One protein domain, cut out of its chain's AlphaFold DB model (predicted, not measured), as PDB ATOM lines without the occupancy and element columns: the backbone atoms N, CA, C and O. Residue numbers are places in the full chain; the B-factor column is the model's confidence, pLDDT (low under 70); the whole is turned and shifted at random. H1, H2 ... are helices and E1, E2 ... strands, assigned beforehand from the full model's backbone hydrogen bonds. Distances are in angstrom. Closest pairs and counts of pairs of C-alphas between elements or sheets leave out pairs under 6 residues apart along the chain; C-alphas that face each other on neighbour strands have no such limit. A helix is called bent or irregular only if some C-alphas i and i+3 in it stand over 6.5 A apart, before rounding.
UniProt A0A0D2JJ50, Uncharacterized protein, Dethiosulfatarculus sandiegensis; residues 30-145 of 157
ATOM      1  N   PRO A  30     135.540 187.864 184.362       91.00
ATOM      2  CA  PRO A  30     135.545 186.602 183.628       91.00
ATOM      3  C   PRO A  30     135.031 185.419 184.465       91.00
ATOM      4  O   PRO A  30     134.216 184.634 183.977       91.00
ATOM      5  N   ALA A  31     135.431 185.321 185.735       92.88
ATOM      6  CA  ALA A  31     134.947 184.310 186.671       92.88
ATOM      7  C   ALA A  31     133.422 184.362 186.858       92.88
ATOM      8  O   ALA A  31     132.749 183.350 186.653       92.88
ATOM      9  N   VAL A  32     132.864 185.543 187.156       92.31
ATOM     10  CA  VAL A  32     131.411 185.730 187.339       92.31
ATOM     11  C   VAL A  32     130.651 185.399 186.054       92.31
ATOM     12  O   VAL A  32     129.596 184.760 186.094       92.31
ATOM     13  N   LYS A  33     131.195 185.778 184.891       92.69
ATOM     14  CA  LYS A  33     130.603 185.457 183.587       92.69
ATOM     15  C   LYS A  33     130.531 183.940 183.369       92.69
ATOM     16  O   LYS A  33     129.502 183.441 182.913       92.69
ATOM     17  N   VAL A  34     131.582 183.198 183.725       93.12
ATOM     18  CA  VAL A  34     131.610 181.727 183.635       93.12
ATOM     19  C   VAL A  34     130.626 181.080 184.612       93.12
ATOM     20  O   VAL A  34     129.898 180.170 184.219       93.12
ATOM     21  N   GLU A  35     130.551 181.550 185.855       94.56
ATOM     22  CA  GLU A  35     129.597 181.036 186.849       94.56
ATOM     23  C   GLU A  35     128.147 181.202 186.383       94.56
ATOM     24  O   GLU A  35     127.380 180.236 186.371       94.56
ATOM     25  N   LYS A  36     127.794 182.399 185.902       94.50
ATOM     26  CA  LYS A  36     126.467 182.682 185.337       94.50
ATOM     27  C   LYS A  36     126.162 181.817 184.109       94.50
ATOM     28  O   LYS A  36     125.029 181.359 183.960       94.50
ATOM     29  N   MET A  37     127.157 181.537 183.261       94.19
ATOM     30  CA  MET A  37     126.998 180.625 182.123       94.19
ATOM     31  C   MET A  37     126.631 179.212 182.598       94.19
ATOM     32  O   MET A  37     125.681 178.620 182.088       94.19
ATOM     33  N   PHE A  38     127.355 178.663 183.581       93.00
ATOM     34  CA  PHE A  38     127.073 177.323 184.108       93.00
ATOM     35  C   PHE A  38     125.747 177.248 184.876       93.00
ATOM     36  O   PHE A  38     125.080 176.213 184.807       93.00
ATOM     37  N   ALA A  39     125.318 178.332 185.527       93.94
ATOM     38  CA  ALA A  39     123.975 178.433 186.099       93.94
ATOM     39  C   ALA A  39     122.891 178.337 185.009       93.94
ATOM     40  O   ALA A  39     121.996 177.497 185.110       93.94
ATOM     41  N   CYS A  40     123.035 179.085 183.906       93.31
ATOM     42  CA  CYS A  40     122.118 178.999 182.760       93.31
ATOM     43  C   CYS A  40     122.070 177.581 182.170       93.31
ATOM     44  O   CYS A  40     120.999 177.077 181.833       93.31
ATOM     45  N   LEU A  41     123.221 176.898 182.092       91.50
ATOM     46  CA  LEU A  41     123.268 175.490 181.699       91.50
ATOM     47  C   LEU A  41     122.467 174.608 182.655       91.50
ATOM     48  O   LEU A  41     121.646 173.823 182.195       91.50
ATOM     49  N   ALA A  42     122.682 174.734 183.965       92.31
ATOM     50  CA  ALA A  42     122.021 173.906 184.971       92.31
ATOM     51  C   ALA A  42     120.488 174.049 184.956       92.31
ATOM     52  O   ALA A  42     119.779 173.070 185.223       92.31
ATOM     53  N   GLU A  43     119.999 175.242 184.620       94.62
ATOM     54  CA  GLU A  43     118.578 175.572 184.465       94.62
ATOM     55  C   GLU A  43     118.013 175.172 183.093       94.62
ATOM     56  O   GLU A  43     116.805 174.994 182.948       94.62
ATOM     57  N   GLY A  44     118.874 174.968 182.093       90.81
ATOM     58  CA  GLY A  44     118.462 174.689 180.718       90.81
ATOM     59  C   GLY A  44     117.982 175.927 179.960       90.81
ATOM     60  O   GLY A  44     117.259 175.789 178.973       90.81
ATOM     61  N   ASP A  45     118.393 177.122 180.388       93.19
ATOM     62  CA  ASP A  45     118.087 178.387 179.720       93.19
ATOM     63  C   ASP A  45     119.056 178.620 178.544       93.19
ATOM     64  O   ASP A  45     120.031 179.370 178.618       93.19
ATOM     65  N   PHE A  46     118.817 177.904 177.440       87.00
ATOM     66  CA  PHE A  46     119.649 177.987 176.230       87.00
ATOM     67  C   PHE A  46     119.493 179.307 175.468       87.00
ATOM     68  O   PHE A  46     120.339 179.622 174.630       87.00
ATOM     69  N   GLU A  47     118.427 180.060 175.734       87.31
ATOM     70  CA  GLU A  47     118.213 181.376 175.138       87.31
ATOM     71  C   GLU A  47     119.187 182.389 175.746       87.31
ATOM     72  O   GLU A  47     119.948 183.018 174.998       87.31
ATOM     73  N   LYS A  48     119.254 182.447 177.086       89.12
ATOM     74  CA  LYS A  48     120.242 183.261 177.813       89.12
ATOM     75  C   LYS A  48     121.661 182.735 177.679       89.12
ATOM     76  O   LYS A  48     122.606 183.521 177.668       89.12
ATOM     77  N   LEU A  49     121.839 181.419 177.525       87.00
ATOM     78  CA  LEU A  49     123.159 180.837 177.270       87.00
ATOM     79  C   LEU A  49     123.838 181.489 176.054       87.00
ATOM     80  O   LEU A  49     125.057 181.649 176.043       87.00
ATOM     81  N   GLY A  50     123.055 181.899 175.053       85.38
ATOM     82  CA  GLY A  50     123.543 182.607 173.874       85.38
ATOM     83  C   GLY A  50     124.293 183.908 174.172       85.38
ATOM     84  O   GLY A  50     125.229 184.232 173.447       85.38
ATOM     85  N   ASP A  51     123.945 184.610 175.253       88.62
ATOM     86  CA  ASP A  51     124.512 185.920 175.618       88.62
ATOM     87  C   ASP A  51     125.901 185.821 176.290       88.62
ATOM     88  O   ASP A  51     126.546 186.826 176.614       88.62
ATOM     89  N   PHE A  52     126.382 184.596 176.522       89.88
ATOM     90  CA  PHE A  52     127.739 184.331 177.007       89.88
ATOM     91  C   PHE A  52     128.745 184.144 175.875       89.88
ATOM     92  O   PHE A  52     129.947 184.136 176.135       89.88
ATOM     93  N   TYR A  53     128.277 184.011 174.636       86.44
ATOM     94  CA  TYR A  53     129.110 183.777 173.465       86.44
ATOM     95  C   TYR A  53     129.030 184.960 172.506       86.44
ATOM     96  O   TYR A  53     128.085 185.746 172.531       86.44
ATOM     97  N   LEU A  54     130.030 185.081 171.632       83.31
ATOM     98  CA  LEU A  54     129.988 186.065 170.555       83.31
ATOM     99  C   LEU A  54     128.780 185.806 169.628       83.31
ATOM    100  O   LEU A  54     128.399 184.641 169.446       83.31
ATOM    101  N   PRO A  55     128.189 186.850 169.010       78.69
ATOM    102  CA  PRO A  55     126.992 186.721 168.174       78.69
ATOM    103  C   PRO A  55     127.091 185.630 167.097       78.69
ATOM    104  O   PRO A  55     126.135 184.880 166.888       78.69
ATOM    105  N   GLU A  56     128.258 185.461 166.471       77.38
ATOM    106  CA  GLU A  56     128.509 184.425 165.460       77.38
ATOM    107  C   GLU A  56     128.415 182.981 165.990       77.38
ATOM    108  O   GLU A  56     128.200 182.043 165.219       77.38
ATOM    109  N   ALA A  57     128.570 182.778 167.300       74.50
ATOM    110  CA  ALA A  57     128.451 181.478 167.953       74.50
ATOM    111  C   ALA A  57     127.042 181.224 168.520       74.50
ATOM    112  O   ALA A  57     126.676 180.062 168.722       74.50
ATOM    113  N   ARG A  58     126.226 182.272 168.712       76.19
ATOM    114  CA  ARG A  58     124.866 182.177 169.276       76.19
ATOM    115  C   ARG A  58     123.949 181.266 168.455       76.19
ATOM    116  O   ARG A  58     123.222 180.453 169.021       76.19
ATOM    117  N   SER A  59     124.031 181.336 167.125       72.62
ATOM    118  CA  SER A  59     123.221 180.517 166.206       72.62
ATOM    119  C   SER A  59     123.488 179.010 166.319       72.62
ATOM    120  O   SER A  59     122.622 178.200 165.996       72.62
ATOM    121  N   LYS A  60     124.664 178.606 166.814       72.69
ATOM    122  CA  LYS A  60     124.997 177.188 167.017       72.69
ATOM    123  C   LYS A  60     124.330 176.605 168.264       72.69
ATOM    124  O   LYS A  60     124.074 175.407 168.303       72.69
ATOM    125  N   ILE A  61     124.037 177.444 169.258       72.56
ATOM    126  CA  ILE A  61     123.455 177.028 170.542       72.56
ATOM    127  C   ILE A  61     121.969 176.695 170.389       72.56
ATOM    128  O   ILE A  61     121.489 175.699 170.934       72.56
ATOM    129  N   SER A  62     121.239 177.482 169.597       73.62
ATOM    130  CA  SER A  62     119.826 177.213 169.301       73.62
ATOM    131  C   SER A  62     119.631 175.897 168.535       73.62
ATOM    132  O   SER A  62     118.624 175.220 168.739       73.62
ATOM    133  N   GLY A  63     120.625 175.492 167.737       76.38
ATOM    134  CA  GLY A  63     120.634 174.251 166.956       76.38
ATOM    135  C   GLY A  63     120.918 172.962 167.740       76.38
ATOM    136  O   GLY A  63     120.980 171.893 167.134       76.38
ATOM    137  N   PHE A  64     121.105 173.011 169.065       78.06
ATOM    138  CA  PHE A  64     121.364 171.795 169.838       78.06
ATOM    139  C   PHE A  64     120.158 170.849 169.878       78.06
ATOM    140  O   PHE A  64     119.039 171.229 170.235       78.06
ATOM    141  N   SER A  65     120.421 169.572 169.595       81.88
ATOM    142  CA  SER A  65     119.463 168.479 169.770       81.88
ATOM    143  C   SER A  65     119.055 168.313 171.239       81.88
ATOM    144  O   SER A  65     119.781 168.702 172.158       81.88
ATOM    145  N   LYS A  66     117.915 167.654 171.483       83.19
ATOM    146  CA  LYS A  66     117.421 167.358 172.841       83.19
ATOM    147  C   LYS A  66     118.482 166.664 173.706       83.19
ATOM    148  O   LYS A  66     118.698 167.067 174.843       83.19
ATOM    149  N   ASN A  67     119.201 165.691 173.146       75.44
ATOM    150  CA  ASN A  67     120.233 164.946 173.872       75.44
ATOM    151  C   ASN A  67     121.455 165.813 174.207       75.44
ATOM    152  O   ASN A  67     122.014 165.685 175.295       75.44
ATOM    153  N   GLN A  68     121.858 166.713 173.303       78.38
ATOM    154  CA  GLN A  68     122.929 167.679 173.576       78.38
ATOM    155  C   GLN A  68     122.521 168.639 174.693       78.38
ATOM    156  O   GLN A  68     123.278 168.810 175.646       78.38
ATOM    157  N   LYS A  69     121.301 169.185 174.632       84.00
ATOM    158  CA  LYS A  69     120.751 170.055 175.680       84.00
ATOM    159  C   LYS A  69     120.717 169.347 177.038       84.00
ATOM    160  O   LYS A  69     121.237 169.877 178.014       84.00
ATOM    161  N   SER A  70     120.210 168.114 177.104       82.88
ATOM    162  CA  SER A  70     120.214 167.325 178.346       82.88
ATOM    163  C   SER A  70     121.625 167.072 178.888       82.88
ATOM    164  O   SER A  70     121.845 167.205 180.090       82.88
ATOM    165  N   CYS A  71     122.596 166.760 178.022       79.75
ATOM    166  CA  CYS A  71     123.992 166.593 178.434       79.75
ATOM    167  C   CYS A  71     124.567 167.889 179.022       79.75
ATOM    168  O   CYS A  71     125.182 167.867 180.086       79.75
ATOM    169  N   MET A  72     124.335 169.019 178.354       85.38
ATOM    170  CA  MET A  72     124.800 170.330 178.800       85.38
ATOM    171  C   MET A  72     124.168 170.753 180.129       85.38
ATOM    172  O   MET A  72     124.875 171.274 180.986       85.38
ATOM    173  N   ILE A  73     122.884 170.449 180.348       88.88
ATOM    174  CA  ILE A  73     122.220 170.671 181.639       88.88
ATOM    175  C   ILE A  73     122.901 169.880 182.751       88.88
ATOM    176  O   ILE A  73     123.213 170.422 183.811       88.88
ATOM    177  N   CYS A  74     123.173 168.597 182.516       84.62
ATOM    178  CA  CYS A  74     123.858 167.765 183.499       84.62
ATOM    179  C   CYS A  74     125.292 168.251 183.769       84.62
ATOM    180  O   CYS A  74     125.732 168.204 184.916       84.62
ATOM    181  N   MET A  75     125.999 168.767 182.756       85.38
ATOM    182  CA  MET A  75     127.299 169.425 182.947       85.38
ATOM    183  C   MET A  75     127.178 170.705 183.780       85.38
ATOM    184  O   MET A  75     127.980 170.901 184.689       85.38
ATOM    185  N   GLY A  76     126.158 171.532 183.531       88.00
ATOM    186  CA  GLY A  76     125.823 172.692 184.361       88.00
ATOM    187  C   GLY A  76     125.605 172.313 185.823       88.00
ATOM    188  O   GLY A  76     126.197 172.903 186.715       88.00
ATOM    189  N   LYS A  77     124.843 171.248 186.086       90.88
ATOM    190  CA  LYS A  77     124.602 170.737 187.450       90.88
ATOM    191  C   LYS A  77     125.826 170.090 188.109       90.88
ATOM    192  O   LYS A  77     125.840 169.915 189.330       90.88
ATOM    193  N   ALA A  78     126.808 169.676 187.310       90.50
ATOM    194  CA  ALA A  78     128.081 169.149 187.786       90.50
ATOM    195  C   ALA A  78     129.098 170.257 188.082       90.50
ATOM    196  O   ALA A  78     130.102 169.967 188.724       90.50
ATOM    197  N   PHE A  79     128.873 171.491 187.621       91.75
ATOM    198  CA  PHE A  79     129.730 172.625 187.947       91.75
ATOM    199  C   PHE A  79     129.745 172.861 189.460       91.75
ATOM    200  O   PHE A  79     128.706 172.807 190.118       91.75
ATOM    201  N   THR A  80     130.935 173.121 189.995       93.00
ATOM    202  CA  THR A  80     131.130 173.365 191.426       93.00
ATOM    203  C   THR A  80     131.545 174.803 191.680       93.00
ATOM    204  O   THR A  80     130.881 175.509 192.430       93.00
ATOM    205  N   LYS A  81     132.671 175.222 191.098       92.19
ATOM    206  CA  LYS A  81     133.230 176.561 191.296       92.19
ATOM    207  C   LYS A  81     134.245 176.903 190.218       92.19
ATOM    208  O   LYS A  81     134.809 176.016 189.568       92.19
ATOM    209  N   VAL A  82     134.530 178.190 190.102       92.62
ATOM    210  CA  VAL A  82     135.723 178.696 189.436       92.62
ATOM    211  C   VAL A  82     136.930 178.615 190.383       92.62
ATOM    212  O   VAL A  82     136.830 178.857 191.584       92.62
ATOM    213  N   GLU A  83     138.091 178.273 189.837       90.69
ATOM    214  CA  GLU A  83     139.400 178.419 190.467       90.69
ATOM    215  C   GLU A  83     140.362 179.116 189.511       90.69
ATOM    216  O   GLU A  83     140.396 178.792 188.327       90.69
ATOM    217  N   ASN A  84     141.244 179.960 190.043       81.75
ATOM    218  CA  ASN A  84     142.352 180.574 189.309       81.75
ATOM    219  C   ASN A  84     141.901 181.310 188.036       81.75
ATOM    220  O   ASN A  84     141.761 180.718 186.962       81.75
ATOM    221  N   GLU A  85     141.761 182.621 188.159       89.12
ATOM    222  CA  GLU A  85     141.542 183.532 187.043       89.12
ATOM    223  C   GLU A  85     142.879 184.157 186.626       89.12
ATOM    224  O   GLU A  85     143.662 184.605 187.465       89.12
ATOM    225  N   LYS A  86     143.156 184.149 185.322       89.56
ATOM    226  CA  LYS A  86     144.257 184.895 184.711       89.56
ATOM    227  C   LYS A  86     143.667 185.830 183.671       89.56
ATOM    228  O   LYS A  86     142.961 185.350 182.788       89.56
ATOM    229  N   ILE A  87     143.967 187.117 183.778       89.25
ATOM    230  CA  ILE A  87     143.511 188.158 182.856       89.25
ATOM    231  C   ILE A  87     144.745 188.781 182.210       89.25
ATOM    232  O   ILE A  87     145.723 189.058 182.902       89.25
ATOM    233  N   ASP A  88     144.680 188.960 180.900       89.25
ATOM    234  CA  ASP A  88     145.689 189.584 180.052       89.25
ATOM    235  C   ASP A  88     144.957 190.520 179.085       89.25
ATOM    236  O   ASP A  88     144.463 190.076 178.049       89.25
ATOM    237  N   ASP A  89     144.775 191.775 179.506       87.38
ATOM    238  CA  ASP A  89     144.000 192.826 178.834       87.38
ATOM    239  C   ASP A  89     142.625 192.359 178.320       87.38
ATOM    240  O   ASP A  89     141.632 192.357 179.057       87.38
ATOM    241  N   ASP A  90     142.576 191.940 177.057       89.88
ATOM    242  CA  ASP A  90     141.371 191.514 176.353       89.88
ATOM    243  C   ASP A  90     141.183 189.989 176.324       89.88
ATOM    244  O   ASP A  90     140.274 189.477 175.670       89.88
ATOM    245  N   ALA A  91     142.010 189.232 177.038       90.19
ATOM    246  CA  ALA A  91     141.919 187.786 177.158       90.19
ATOM    247  C   ALA A  91     141.866 187.359 178.626       90.19
ATOM    248  O   ALA A  91     142.496 187.946 179.501       90.19
ATOM    249  N   ALA A  92     141.129 186.289 178.907       90.31
ATOM    250  CA  ALA A  92     141.157 185.660 180.217       90.31
ATOM    251  C   ALA A  92     141.094 184.137 180.119       90.31
ATOM    252  O   ALA A  92     140.510 183.561 179.197       90.31
ATOM    253  N   VAL A  93     141.694 183.470 181.099       91.56
ATOM    254  CA  VAL A  93     141.582 182.028 181.303       91.56
ATOM    255  C   VAL A  93     141.134 181.778 182.730       91.56
ATOM    256  O   VAL A  93     141.789 182.189 183.686       91.56
ATOM    257  N   VAL A  94     140.027 181.060 182.859       90.44
ATOM    258  CA  VAL A  94     139.402 180.713 184.131       90.44
ATOM    259  C   VAL A  94     139.372 179.196 184.236       90.44
ATOM    260  O   VAL A  94     138.884 178.540 183.318       90.44
ATOM    261  N   ASN A  95     139.877 178.598 185.318       91.75
ATOM    262  CA  ASN A  95     139.699 177.155 185.494       91.75
ATOM    263  C   ASN A  95     138.366 176.883 186.182       91.75
ATOM    264  O   ASN A  95     138.042 177.489 187.194       91.75
ATOM    265  N   VAL A  96     137.602 175.940 185.660       92.12
ATOM    266  CA  VAL A  96     136.365 175.482 186.290       92.12
ATOM    267  C   VAL A  96     136.568 174.109 186.888       92.12
ATOM    268  O   VAL A  96     137.249 173.267 186.296       92.12
ATOM    269  N   LEU A  97     135.982 173.892 188.058       92.75
ATOM    270  CA  LEU A  97     135.911 172.590 188.694       92.75
ATOM    271  C   LEU A  97     134.522 171.990 188.562       92.75
ATOM    272  O   LEU A  97     133.510 172.677 188.719       92.75
ATOM    273  N   PHE A  98     134.510 170.678 188.363       91.44
ATOM    274  CA  PHE A  98     133.301 169.875 188.329       91.44
ATOM    275  C   PHE A  98     133.335 168.790 189.401       91.44
ATOM    276  O   PHE A  98     134.376 168.186 189.680       91.44
ATOM    277  N   ASP A  99     132.163 168.491 189.941       94.06
ATOM    278  CA  ASP A  99     131.899 167.275 190.690       94.06
ATOM    279  C   ASP A  99     132.081 166.062 189.766       94.06
ATOM    280  O   ASP A  99     131.396 165.905 188.748       94.06
ATOM    281  N   LYS A 100     133.039 165.200 190.118       90.75
ATOM    282  CA  LYS A 100     133.434 164.047 189.301       90.75
ATOM    283  C   LYS A 100     132.300 163.044 189.126       90.75
ATOM    284  O   LYS A 100     132.151 162.502 188.031       90.75
ATOM    285  N   ASP A 101     131.499 162.815 190.159       91.31
ATOM    286  CA  ASP A 101     130.436 161.812 190.133       91.31
ATOM    287  C   ASP A 101     129.239 162.303 189.322       91.31
ATOM    288  O   ASP A 101     128.680 161.553 188.512       91.31
ATOM    289  N   LYS A 102     128.873 163.580 189.472       90.69
ATOM    290  CA  LYS A 102     127.838 164.208 188.640       90.69
ATOM    291  C   LYS A 102     128.265 164.262 187.176       90.69
ATOM    292  O   LYS A 102     127.467 163.914 186.304       90.69
ATOM    293  N   LEU A 103     129.520 164.620 186.901       87.62
ATOM    294  CA  LEU A 103     130.058 164.661 185.541       87.62
ATOM    295  C   LEU A 103     130.110 163.263 184.910       87.62
ATOM    296  O   LEU A 103     129.687 163.087 183.768       87.62
ATOM    297  N   LYS A 104     130.545 162.249 185.666       89.25
ATOM    298  CA  LYS A 104     130.507 160.842 185.245       89.25
ATOM    299  C   LYS A 104     129.086 160.414 184.879       89.25
ATOM    300  O   LYS A 104     128.877 159.880 183.792       89.25
ATOM    301  N   LYS A 105     128.095 160.681 185.740       88.25
ATOM    302  CA  LYS A 105     126.682 160.364 185.460       88.25
ATOM    303  C   LYS A 105     126.171 161.071 184.201       88.25
ATOM    304  O   LYS A 105     125.496 160.436 183.393       88.25
ATOM    305  N   ALA A 106     126.524 162.344 184.009       85.44
ATOM    306  CA  ALA A 106     126.168 163.116 182.819       85.44
ATOM    307  C   ALA A 106     126.721 162.478 181.534       85.44
ATOM    308  O   ALA A 106     125.979 162.253 180.577       85.44
ATOM    309  N   LEU A 107     128.014 162.142 181.535       85.44
ATOM    310  CA  LEU A 107     128.702 161.552 180.388       85.44
ATOM    311  C   LEU A 107     128.182 160.145 180.075       85.44
ATOM    312  O   LEU A 107     127.909 159.847 178.914       85.44
ATOM    313  N   ILE A 108     127.962 159.306 181.092       86.00
ATOM    314  CA  ILE A 108     127.358 157.976 180.912       86.00
ATOM    315  C   ILE A 108     125.953 158.109 180.319       86.00
ATOM    316  O   ILE A 108     125.644 157.438 179.338       86.00
ATOM    317  N   GLY A 109     125.120 158.999 180.868       82.50
ATOM    318  CA  GLY A 109     123.764 159.238 180.369       82.50
ATOM    319  C   GLY A 109     123.724 159.737 178.922       82.50
ATOM    320  O   GLY A 109     122.755 159.478 178.217       82.50
ATOM    321  N   PHE A 110     124.778 160.407 178.454       83.00
ATOM    322  CA  PHE A 110     124.905 160.856 177.068       83.00
ATOM    323  C   PHE A 110     125.470 159.784 176.122       83.00
ATOM    324  O   PHE A 110     125.062 159.702 174.960       83.00
ATOM    325  N   MET A 111     126.434 158.988 176.588       82.00
ATOM    326  CA  MET A 111     127.176 158.040 175.751       82.00
ATOM    327  C   MET A 111     126.521 156.663 175.710       82.00
ATOM    328  O   MET A 111     126.290 156.137 174.627       82.00
ATOM    329  N   ALA A 112     126.177 156.094 176.866       83.00
ATOM    330  CA  ALA A 112     125.694 154.718 176.971       83.00
ATOM    331  C   ALA A 112     124.431 154.410 176.139       83.00
ATOM    332  O   ALA A 112     124.360 153.300 175.615       83.00
ATOM    333  N   PRO A 113     123.462 155.334 175.939       82.69
ATOM    334  CA  PRO A 113     122.309 155.074 175.068       82.69
ATOM    335  C   PRO A 113     122.647 154.868 173.585       82.69
ATOM    336  O   PRO A 113     121.776 154.466 172.825       82.69
ATOM    337  N   LYS A 114     123.881 155.168 173.159       80.88
ATOM    338  CA  LYS A 114     124.352 154.952 171.782       80.88
ATOM    339  C   LYS A 114     124.940 153.556 171.561       80.88
ATOM    340  O   LYS A 114     125.347 153.254 170.448       80.88
ATOM    341  N   ALA A 115     125.051 152.743 172.612       88.81
ATOM    342  CA  ALA A 115     125.544 151.381 172.496       88.81
ATOM    343  C   ALA A 115     124.475 150.465 171.892       88.81
ATOM    344  O   ALA A 115     123.338 150.437 172.360       88.81
ATOM    345  N   GLU A 116     124.872 149.660 170.917       93.25
ATOM    346  CA  GLU A 116     124.012 148.669 170.263       93.25
ATOM    347  C   GLU A 116     124.036 147.320 170.996       93.25
ATOM    348  O   GLU A 116     123.159 146.478 170.813       93.25
ATOM    349  N   ASN A 117     125.042 147.095 171.846       94.31
ATOM    350  CA  ASN A 117     125.207 145.866 172.614       94.31
ATOM    351  C   ASN A 117     125.914 146.112 173.958       94.31
ATOM    352  O   ASN A 117     126.403 147.205 174.252       94.31
ATOM    353  N   LYS A 118     125.976 145.064 174.790       93.19
ATOM    354  CA  LYS A 118     126.561 145.131 176.137       93.19
ATOM    355  C   LYS A 118     128.049 145.506 176.124       93.19
ATOM    356  O   LYS A 118     128.447 146.365 176.898       93.19
ATOM    357  N   LEU A 119     128.843 144.926 175.221       94.19
ATOM    358  CA  LEU A 119     130.280 145.206 175.128       94.19
ATOM    359  C   LEU A 119     130.547 146.685 174.811       94.19
ATOM    360  O   LEU A 119     131.363 147.330 175.467       94.19
ATOM    361  N   GLN A 120     129.818 147.244 173.844       91.12
ATOM    362  CA  GLN A 120     129.899 148.669 173.517       91.12
ATOM    363  C   GLN A 120     129.451 149.546 174.688       91.12
ATOM    364  O   GLN A 120     130.066 150.578 174.953       91.12
ATOM    365  N   LYS A 121     128.403 149.143 175.415       92.12
ATOM    366  CA  LYS A 121     127.920 149.881 176.586       92.12
ATOM    367  C   LYS A 121     128.993 149.963 177.667       92.12
ATOM    368  O   LYS A 121     129.267 151.059 178.151       92.12
ATOM    369  N   ASP A 122     129.618 148.840 178.001       93.12
ATOM    370  CA  ASP A 122     130.666 148.778 179.022       93.12
ATOM    371  C   ASP A 122     131.887 149.625 178.608       93.12
ATOM    372  O   ASP A 122     132.430 150.379 179.420       93.12
ATOM    373  N   MET A 123     132.245 149.615 177.317       92.00
ATOM    374  CA  MET A 123     133.297 150.473 176.761       92.00
ATOM    375  C   MET A 123     132.964 151.971 176.877       92.00
ATOM    376  O   MET A 123     133.809 152.763 177.295       92.00
ATOM    377  N   LEU A 124     131.736 152.377 176.535       87.06
ATOM    378  CA  LEU A 124     131.300 153.776 176.634       87.06
ATOM    379  C   LEU A 124     131.219 154.254 178.088       87.06
ATOM    380  O   LEU A 124     131.529 155.413 178.367       87.06
ATOM    381  N   VAL A 125     130.852 153.371 179.020       90.50
ATOM    382  CA  VAL A 125     130.889 153.666 180.459       90.50
ATOM    383  C   VAL A 125     132.327 153.905 180.919       90.50
ATOM    384  O   VAL A 125     132.599 154.953 181.506       90.50
ATOM    385  N   ALA A 126     133.261 153.009 180.592       90.38
ATOM    386  CA  ALA A 126     134.674 153.177 180.944       90.38
ATOM    387  C   ALA A 126     135.281 154.455 180.327       90.38
ATOM    388  O   ALA A 126     136.035 155.183 180.979       90.38
ATOM    389  N   MET A 127     134.904 154.786 179.087       85.06
ATOM    390  CA  MET A 127     135.314 156.030 178.432       85.06
ATOM    391  C   MET A 127     134.773 157.265 179.168       85.06
ATOM    392  O   MET A 127     135.531 158.202 179.432       85.06
ATOM    393  N   ALA A 128     133.491 157.262 179.541       85.06
ATOM    394  CA  ALA A 128     132.870 158.346 180.297       85.06
ATOM    395  C   ALA A 128     133.549 158.562 181.662       85.06
ATOM    396  O   ALA A 128     133.767 159.705 182.068       85.06
ATOM    397  N   GLU A 129     133.946 157.486 182.345       87.81
ATOM    398  CA  GLU A 129     134.710 157.548 183.596       87.81
ATOM    399  C   GLU A 129     136.091 158.183 183.407       87.81
ATOM    400  O   GLU A 129     136.468 159.104 184.143       87.81
ATOM    401  N   GLY A 130     136.829 157.741 182.384       86.44
ATOM    402  CA  GLY A 130     138.127 158.314 182.036       86.44
ATOM    403  C   GLY A 130     138.027 159.803 181.694       86.44
ATOM    404  O   GLY A 130     138.851 160.607 182.141       86.44
ATOM    405  N   MET A 131     136.984 160.197 180.959       83.19
ATOM    406  CA  MET A 131     136.725 161.597 180.624       83.19
ATOM    407  C   MET A 131     136.345 162.427 181.849       83.19
ATOM    408  O   MET A 131     136.909 163.505 182.018       83.19
ATOM    409  N   ALA A 132     135.481 161.932 182.740       84.00
ATOM    410  CA  ALA A 132     135.114 162.644 183.967       84.00
ATOM    411  C   ALA A 132     136.339 162.958 184.843       84.00
ATOM    412  O   ALA A 132     136.459 164.061 185.379       84.00
ATOM    413  N   LYS A 133     137.299 162.025 184.932       83.50
ATOM    414  CA  LYS A 133     138.559 162.242 185.662       83.50
ATOM    415  C   LYS A 133     139.415 163.349 185.038       83.50
ATOM    416  O   LYS A 133     140.025 164.118 185.773       83.50
ATOM    417  N   ARG A 134     139.473 163.431 183.703       80.62
ATOM    418  CA  ARG A 134     140.261 164.450 182.978       80.62
ATOM    419  C   ARG A 134     139.579 165.816 182.954       80.62
ATOM    420  O   ARG A 134     140.258 166.831 182.992       80.62
ATOM    421  N   LEU A 135     138.251 165.829 182.893       82.81
ATOM    422  CA  LEU A 135     137.424 167.029 182.799       82.81
ATOM    423  C   LEU A 135     137.015 167.584 184.168       82.81
ATOM    424  O   LEU A 135     136.280 168.560 184.221       82.81
ATOM    425  N   SER A 136     137.492 167.020 185.282       81.38
ATOM    426  CA  SER A 136     137.184 167.559 186.614       81.38
ATOM    427  C   SER A 136     137.744 168.965 186.837       81.38
ATOM    428  O   SER A 136     137.299 169.653 187.750       81.38
ATOM    429  N   LYS A 137     138.728 169.374 186.023       86.69
ATOM    430  CA  LYS A 137     139.261 170.734 185.954       86.69
ATOM    431  C   LYS A 137     139.464 171.125 184.493       86.69
ATOM    432  O   LYS A 137     140.233 170.464 183.799       86.69
ATOM    433  N   VAL A 138     138.797 172.177 184.027       86.44
ATOM    434  CA  VAL A 138     138.861 172.609 182.618       86.44
ATOM    435  C   VAL A 138     139.182 174.099 182.538       86.44
ATOM    436  O   VAL A 138     138.521 174.884 183.211       86.44
ATOM    437  N   PRO A 139     140.156 174.525 181.718       89.50
ATOM    438  CA  PRO A 139     140.344 175.938 181.426       89.50
ATOM    439  C   PRO A 139     139.277 176.423 180.433       89.50
ATOM    440  O   PRO A 139     139.164 175.910 179.317       89.50
ATOM    441  N   VAL A 140     138.519 177.440 180.824       89.56
ATOM    442  CA  VAL A 140     137.599 178.197 179.971       89.56
ATOM    443  C   VAL A 140     138.302 179.477 179.545       89.56
ATOM    444  O   VAL A 140     138.816 180.219 180.379       89.56
ATOM    445  N   LYS A 141     138.344 179.720 178.237       90.88
ATOM    446  CA  LYS A 141     138.937 180.924 177.654       90.88
ATOM    447  C   LYS A 141     137.848 181.956 177.383       90.88
ATOM    448  O   LYS A 141     136.777 181.606 176.876       90.88
ATOM    449  N   LEU A 142     138.144 183.206 177.712       91.19
ATOM    450  CA  LEU A 142     137.285 184.349 177.465       91.19
ATOM    451  C   LEU A 142     138.042 185.427 176.694       91.19
ATOM    452  O   LEU A 142     139.261 185.550 176.815       91.19
ATOM    453  N   ILE A 143     137.295 186.199 175.915       91.06
ATOM    454  CA  ILE A 143     137.762 187.377 175.189       91.06
ATOM    455  C   ILE A 143     136.903 188.578 175.575       91.06
ATOM    456  O   ILE A 143     135.684 188.446 175.727       91.06
ATOM    457  N   LYS A 144     137.530 189.738 175.740       89.50
ATOM    458  CA  LYS A 144     136.861 191.009 175.971       89.50
ATOM    459  C   LYS A 144     136.594 191.680 174.632       89.50
ATOM    460  O   LYS A 144     137.480 191.786 173.789       89.50
ATOM    461  N   LYS A 145     135.363 192.130 174.424       88.25
ATOM    462  CA  LYS A 145     134.963 192.898 173.246       88.25
ATOM    463  C   LYS A 145     133.950 193.952 173.662       88.25
ATOM    464  O   LYS A 145     133.001 193.640 174.378       88.25
TER     465      LYS A 145
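What this domain is: This is residues 30 to 145 of the 157 residues of an uncharacterized protein of Dethiosulfatarculus sandiegensis (UniProt A0A0D2JJ50). A strongly twisted sheet of three strands with H1 across one face makes one end of an elongated body, and the helical hairpin H5 and H6 reaches away from it to make the other end. H4 sits in the middle, packing on H1 and H5, while the short helices H2 and H3 fold back from H1 one after the other. The printed part has 116 residues with six named helices and three named strands, in the order H1 H2 H3 H4 E1 E2 H5 H6 E3; the sheet, E1 E2 E3, is antiparallel and the class is mixed, helices and strands. The whole is compact, with a radius of gyration of the C-alphas of 15.3 A and spans of 50 by 29 by 20 A.

How they stand to each other: Begin with inner strand E2, residues 91 to 98. Edge strand E1, residues 79 to 88, forms an antiparallel hairpin with it at 161 degrees; look for N 83 and O 95, 2.8 A apart. Edge strand E3, residues 137 to 145, is antiparallel to E2 at 149 degrees, with N 94 and O 140 at 2.9 A. H1, residues 30 to 43, is on the sheet at a height of 6.0 A, two layers, a helix on one face of a sheet. It lies only just over E3, with 3 C-alphas, and runs across the strands at 64 degrees on the local plane. H2, residues 46 to 52, touches H1 at Leu 49 and Cys 40, C-alphas 5.9 A apart, a helical hairpin. H3, residues 55 to 62, touches H2 at Arg 58 and Gly 50, C-alphas 4.8 A apart, also a helical hairpin. H4, residues 66 to 78, touches residues 38 to 43 of H1 at a steep tilt of 55 degrees, closest at the C-alphas of Gly 76 and Ala 42, 4.0 A. H5, residues 100 to 114, touches H4 at a shallow tilt of 13 degrees, opposite ways, with the C-alphas of Lys 102 and Ala 78 closest at 5.0 A. H6, residues 118 to 134, makes a helical hairpin with H5, at 32 degrees only just shallow; the C-alphas of Ala 132 and Lys 104 are closest, at 5.1 A. Every O i to N i+4 pair is within hydrogen-bond range in H1, H4 and H6; H5 has 9 of 11, H2 0 of 3 with 3 of 4 O i to N i+3 pairs, and H3 0 of 4 with 3 of 5.

Where its parts are: Find C-alpha 30 at (135.545, 186.602, 183.628); from there H1 runs 20.3 A. H4 spans 18.4 A, H5 21.7 A and H6 24.7 A, from C-alpha 118 at (126.561, 145.131, 176.137). H3 and H5 are only just irregular: C-alphas 56 and 59, and C-alphas 110 and 113, are 6.6 A apart. E1 spans 24.6 A and bends by 54 degrees at residue 84; E2 spans 22.8 A, and E3 runs 25.9 A to C-alpha 145 at (134.963, 192.898, 173.246).

The domain as a whole: The C-alphas farthest apart, those of Asp 89 and Asn 117, are 51.0 A apart. The printed part has no cut, its links are tight, and no printed residue has a pLDDT under 70.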